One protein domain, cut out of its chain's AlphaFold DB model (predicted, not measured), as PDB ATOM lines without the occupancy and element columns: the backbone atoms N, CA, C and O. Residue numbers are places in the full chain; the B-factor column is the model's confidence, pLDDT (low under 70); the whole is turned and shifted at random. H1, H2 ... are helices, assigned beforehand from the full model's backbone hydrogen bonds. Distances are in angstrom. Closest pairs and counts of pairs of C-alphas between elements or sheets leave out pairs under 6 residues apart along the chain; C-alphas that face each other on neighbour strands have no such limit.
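AT A GLANCE: This is residues 18 to 60 of the 180 residues of an uncharacterized protein of Lyngbya sp. (strain PCC 8106) (UniProt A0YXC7). Two helices meet as an L, the later part of H1 against the beginning of H2, and the loop of residues 30 to 43 that joins them swings out on the side away from the far end of H2. Residues 51 to 60 of H2 stick out as an arm. The printed part has 43 residues, with two named helices, H1 then H2, and no named strand; the class is all helix. It is loose, with a radius of gyration of the C-alphas of 11.7 A, and spans 39 by 19 by 15 A.

IN THESE COORDINATES: H1, residues 18 to 29, begins at C-alpha 18 (10.995, -16.173, -12.593) and is 16.7 A long. H2, residues 44 to 60, is 24.6 A long and ends at C-alpha 60 (35.066, -26.863, -8.849).

HOW THE PARTS SIT: H1 touches H2 with residues 23 to 27 alone, and H2 touches H1 with residues 46 to 47 alone; their closest C-alphas, of Ala 27 and Thr 46, are 6.0 A apart. They run opposite ways at a steep tilt of 69.8 degrees, only just short of about perpendicular. In H1 every O i to N i+4 pair is within hydrogen-bond range; in H2, 12 of 13 are.

THE WHOLE: The C-alphas farthest apart, of Arg 37 and Ser 60, are 39.9 A apart. The printed part has no cut, and the link from H1 to H2 is long. Residues 59 to 60 have pLDDT under 70.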
ATOM      1  N   GLU A  18      11.050 -15.249 -13.724       93.50
ATOM      2  CA  GLU A  18      10.995 -16.173 -12.593       93.50
ATOM      3  C   GLU A  18      12.284 -16.081 -11.768       93.50
ATOM      4  O   GLU A  18      12.245 -15.952 -10.547       93.50
ATOM      5  N   VAL A  19      13.433 -16.049 -12.448       89.88
ATOM      6  CA  VAL A  19      14.753 -15.898 -11.817       89.88
ATOM      7  C   VAL A  19      14.874 -14.529 -11.154       89.88
ATOM      8  O   VAL A  19      15.342 -14.420 -10.024       89.88
ATOM      9  N   TYR A  20      14.401 -13.475 -11.819       90.62
ATOM     10  CA  TYR A  20      14.407 -12.129 -11.254       90.62
ATOM     11  C   TYR A  20      13.592 -12.040  -9.953       90.62
ATOM     12  O   TYR A  20      14.063 -11.463  -8.975       90.62
ATOM     13  N   GLN A  21      12.412 -12.666  -9.906       90.88
ATOM     14  CA  GLN A  21      11.580 -12.724  -8.698       90.88
ATOM     15  C   GLN A  21      12.266 -13.471  -7.547       90.88
ATOM     16  O   GLN A  21      12.179 -13.046  -6.396       90.88
ATOM     17  N   GLN A  22      12.980 -14.560  -7.844       92.19
ATOM     18  CA  GLN A  22      13.760 -15.285  -6.838       92.19
ATOM     19  C   GLN A  22      14.893 -14.419  -6.275       92.19
ATOM     20  O   GLN A  22      15.094 -14.379  -5.063       92.19
ATOM     21  N   ILE A  23      15.598 -13.677  -7.136       90.69
ATOM     22  CA  ILE A  23      16.660 -12.756  -6.713       90.69
ATOM     23  C   ILE A  23      16.086 -11.636  -5.833       90.69
ATOM     24  O   ILE A  23      16.678 -11.318  -4.802       90.69
ATOM     25  N   GLU A  24      14.925 -11.072  -6.188       89.38
ATOM     26  CA  GLU A  24      14.226 -10.090  -5.346       89.38
ATOM     27  C   GLU A  24      13.885 -10.672  -3.968       89.38
ATOM     28  O   GLU A  24      14.174 -10.035  -2.955       89.38
ATOM     29  N   ALA A  25      13.350 -11.893  -3.910       90.00
ATOM     30  CA  ALA A  25      13.017 -12.554  -2.649       90.00
ATOM     31  C   ALA A  25      14.255 -12.774  -1.760       90.00
ATOM     32  O   ALA A  25      14.210 -12.498  -0.560       90.00
ATOM     33  N   ILE A  26      15.377 -13.210  -2.346       90.50
ATOM     34  CA  ILE A  26      16.650 -13.389  -1.632       90.50
ATOM     35  C   ILE A  26      17.163 -12.046  -1.099       90.50
ATOM     36  O   ILE A  26      17.572 -11.958   0.059       90.50
ATOM     37  N   ALA A  27      17.122 -10.993  -1.918       89.31
ATOM     38  CA  ALA A  27      17.563  -9.662  -1.518       89.31
ATOM     39  C   ALA A  27      16.708  -9.113  -0.362       89.31
ATOM     40  O   ALA A  27      17.246  -8.591   0.614       89.31
ATOM     41  N   THR A  28      15.386  -9.282  -0.420       88.38
ATOM     42  CA  THR A  28      14.484  -8.896   0.672       88.38
ATOM     43  C   THR A  28      14.758  -9.692   1.947       88.38
ATOM     44  O   THR A  28      14.836  -9.093   3.017       88.38
ATOM     45  N   ALA A  29      14.965 -11.009   1.852       89.06
ATOM     46  CA  ALA A  29      15.294 -11.851   3.005       89.06
ATOM     47  C   ALA A  29      16.620 -11.448   3.674       89.06
ATOM     48  O   ALA A  29      16.750 -11.527   4.893       89.06
ATOM     49  N   LYS A  30      17.586 -10.961   2.887       86.69
ATOM     50  CA  LYS A  30      18.867 -10.424   3.371       86.69
ATOM     51  C   LYS A  30      18.787  -8.981   3.885       86.69
ATOM     52  O   LYS A  30      19.800  -8.436   4.311       86.69
ATOM     53  N   GLY A  31      17.612  -8.349   3.847       86.06
ATOM     54  CA  GLY A  31      17.437  -6.965   4.290       86.06
ATOM     55  C   GLY A  31      18.083  -5.936   3.357       86.06
ATOM     56  O   GLY A  31      18.540  -4.890   3.819       86.06
ATOM     57  N   ALA A  32      18.144  -6.221   2.051       86.12
ATOM     58  CA  ALA A  32      18.735  -5.321   1.067       86.12
ATOM     59  C   ALA A  32      18.067  -3.937   1.083       86.12
ATOM     60  O   ALA A  32      16.846  -3.800   1.223       86.12
ATOM     61  N   LYS A  33      18.880  -2.892   0.886       85.88
ATOM     62  CA  LYS A  33      18.404  -1.505   0.863       85.88
ATOM     63  C   LYS A  33      17.367  -1.324  -0.238       85.88
ATOM     64  O   LYS A  33      17.575  -1.716  -1.384       85.88
ATOM     65  N   LEU A  34      16.249  -0.691   0.101       85.31
ATOM     66  CA  LEU A  34      15.215  -0.378  -0.874       85.31
ATOM     67  C   LEU A  34      15.645   0.820  -1.721       85.31
ATOM     68  O   LEU A  34      16.125   1.835  -1.217       85.31
ATOM     69  N   HIS A  35      15.432   0.714  -3.025       82.56
ATOM     70  CA  HIS A  35      15.656   1.808  -3.943       82.56
ATOM     71  C   HIS A  35      14.666   2.950  -3.631       82.56
ATOM     72  O   HIS A  35      13.452   2.720  -3.675       82.56
ATOM     73  N   PRO A  36      15.135   4.197  -3.420       77.25
ATOM     74  CA  PRO A  36      14.292   5.307  -2.956       77.25
ATOM     75  C   PRO A  36      13.056   5.566  -3.829       77.25
ATOM     76  O   PRO A  36      11.979   5.872  -3.331       77.25
ATOM     77  N   ARG A  37      13.210   5.418  -5.152       79.25
ATOM     78  CA  ARG A  37      12.147   5.685  -6.135       79.25
ATOM     79  C   ARG A  37      11.184   4.520  -6.379       79.25
ATOM     80  O   ARG A  37       9.982   4.735  -6.451       79.25
ATOM     81  N   THR A  38      11.693   3.305  -6.572       82.75
ATOM     82  CA  THR A  38      10.878   2.152  -6.988       82.75
ATOM     83  C   THR A  38      10.377   1.330  -5.806       82.75
ATOM     84  O   THR A  38       9.552   0.446  -6.012       82.75
ATOM     85  N   LYS A  39      10.870   1.601  -4.584       81.25
ATOM     86  CA  LYS A  39      10.615   0.820  -3.359       81.25
ATOM     87  C   LYS A  39      10.961  -0.670  -3.488       81.25
ATOM     88  O   LYS A  39      10.549  -1.469  -2.656       81.25
ATOM     89  N   ARG A  40      11.715  -1.045  -4.522       82.69
ATOM     90  CA  ARG A  40      12.206  -2.408  -4.740       82.69
ATOM     91  C   ARG A  40      13.580  -2.583  -4.103       82.69
ATOM     92  O   ARG A  40      14.318  -1.597  -4.048       82.69
ATOM     93  N   PRO A  41      13.947  -3.788  -3.642       84.31
ATOM     94  CA  PRO A  41      15.287  -4.041  -3.127       84.31
ATOM     95  C   PRO A  41      16.347  -3.764  -4.200       84.31
ATOM     96  O   PRO A  41      16.162  -4.065  -5.380       84.31
ATOM     97  N   GLN A  42      17.463  -3.161  -3.799       85.81
ATOM     98  CA  GLN A  42      18.638  -3.034  -4.650       85.81
ATOM     99  C   GLN A  42      19.271  -4.417  -4.821       85.81
ATOM    100  O   GLN A  42      19.747  -5.013  -3.862       85.81
ATOM    101  N   LEU A  43      19.264  -4.923  -6.055       86.81
ATOM    102  CA  LEU A  43      19.688  -6.294  -6.352       86.81
ATOM    103  C   LEU A  43      21.174  -6.419  -6.688       86.81
ATOM    104  O   LEU A  43      21.671  -7.534  -6.767       86.81
ATOM    105  N   SER A  44      21.877  -5.306  -6.919       83.81
ATOM    106  CA  SER A  44      23.251  -5.317  -7.435       83.81
ATOM    107  C   SER A  44      24.194  -6.156  -6.572       83.81
ATOM    108  O   SER A  44      24.907  -7.000  -7.102       83.81
ATOM    109  N   GLU A  45      24.154  -5.973  -5.251       84.69
ATOM    110  CA  GLU A  45      24.987  -6.728  -4.304       84.69
ATOM    111  C   GLU A  45      24.633  -8.220  -4.328       84.69
ATOM    112  O   GLU A  45      25.506  -9.068  -4.493       84.69
ATOM    113  N   THR A  46      23.338  -8.548  -4.280       87.12
ATOM    114  CA  THR A  46      22.854  -9.935  -4.325       87.12
ATOM    115  C   THR A  46      23.226 -10.635  -5.633       87.12
ATOM    116  O   THR A  46      23.622 -11.796  -5.616       87.12
ATOM    117  N   ILE A  47      23.140  -9.942  -6.770       87.31
ATOM    118  CA  ILE A  47      23.527 -10.484  -8.079       87.31
ATOM    119  C   ILE A  47      25.032 -10.760  -8.114       87.31
ATOM    120  O   ILE A  47      25.438 -11.820  -8.582       87.31
ATOM    121  N   ILE A  48      25.859  -9.846  -7.597       86.75
ATOM    122  CA  ILE A  48      27.313 -10.040  -7.536       86.75
ATOM    123  C   ILE A  48      27.658 -11.244  -6.652       86.75
ATOM    124  O   ILE A  48      28.461 -12.078  -7.062       86.75
ATOM    125  N   GLU A  49      27.028 -11.386  -5.486       87.56
ATOM    126  CA  GLU A  49      27.228 -12.549  -4.611       87.56
ATOM    127  C   GLU A  49      26.851 -13.865  -5.302       87.56
ATOM    128  O   GLU A  49      27.600 -14.839  -5.231       87.56
ATOM    129  N   LEU A  50      25.710 -13.899  -5.997       88.56
ATOM    130  CA  LEU A  50      25.269 -15.084  -6.734       88.56
ATOM    131  C   LEU A  50      26.231 -15.432  -7.873       88.56
ATOM    132  O   LEU A  50      26.536 -16.606  -8.072       88.56
ATOM    133  N   LEU A  51      26.760 -14.432  -8.581       86.75
ATOM    134  CA  LEU A  51      27.785 -14.637  -9.605       86.75
ATOM    135  C   LEU A  51      29.096 -15.148  -9.000       86.75
ATOM    136  O   LEU A  51      29.700 -16.062  -9.549       86.75
ATOM    137  N   GLN A  52      29.527 -14.617  -7.855       87.25
ATOM    138  CA  GLN A  52      30.721 -15.104  -7.158       87.25
ATOM    139  C   GLN A  52      30.555 -16.549  -6.680       87.25
ATOM    140  O   GLN A  52      31.495 -17.335  -6.787       87.25
ATOM    141  N   LEU A  53      29.377 -16.915  -6.167       87.31
ATOM    142  CA  LEU A  53      29.059 -18.302  -5.825       87.31
ATOM    143  C   LEU A  53      29.096 -19.187  -7.071       87.31
ATOM    144  O   LEU A  53      29.753 -20.224  -7.055       87.31
ATOM    145  N   ALA A  54      28.467 -18.752  -8.163       84.31
ATOM    146  CA  ALA A  54      28.486 -19.481  -9.426       84.31
ATOM    147  C   ALA A  54      29.917 -19.701  -9.940       84.31
ATOM    148  O   ALA A  54      30.239 -20.818 -10.320       84.31
ATOM    149  N   LEU A  55      30.788 -18.688  -9.872       85.00
ATOM    150  CA  LEU A  55      32.198 -18.796 -10.272       85.00
ATOM    151  C   LEU A  55      33.005 -19.746  -9.374       85.00
ATOM    152  O   LEU A  55      33.867 -20.482  -9.848       85.00
ATOM    153  N   LYS A  56      32.731 -19.761  -8.064       86.25
ATOM    154  CA  LYS A  56      33.358 -20.723  -7.143       86.25
ATOM    155  C   LYS A  56      32.943 -22.156  -7.460       86.25
ATOM    156  O   LYS A  56      33.772 -23.056  -7.386       86.25
ATOM    157  N   HIS A  57      31.675 -22.358  -7.810       79.00
ATOM    158  CA  HIS A  57      31.169 -23.673  -8.176       79.00
ATOM    159  C   HIS A  57      31.631 -24.103  -9.572       79.00
ATOM    160  O   HIS A  57      32.029 -25.252  -9.708       79.00
ATOM    161  N   SER A  58      31.680 -23.204 -10.564       70.19
ATOM    162  CA  SER A  58      32.138 -23.530 -11.922       70.19
ATOM    163  C   SER A  58      33.579 -24.036 -11.926       70.19
ATOM    164  O   SER A  58      33.855 -25.080 -12.509       70.19
ATOM    165  N   ASN A  59      34.460 -23.377 -11.169       61.00
ATOM    166  CA  ASN A  59      35.864 -23.771 -11.034       61.00
ATOM    167  C   ASN A  59      36.060 -25.092 -10.268       61.00
ATOM    168  O   ASN A  59      37.135 -25.673 -10.329       61.00
ATOM    169  N   SER A  60      35.048 -25.561  -9.530       57.41
ATOM    170  CA  SER A  60      35.066 -26.863  -8.849       57.41
ATOM    171  C   SER A  60      34.527 -27.991  -9.733       57.41
ATOM    172  O   SER A  60      34.727 -29.159  -9.409       57.41
TER     173      SER A  60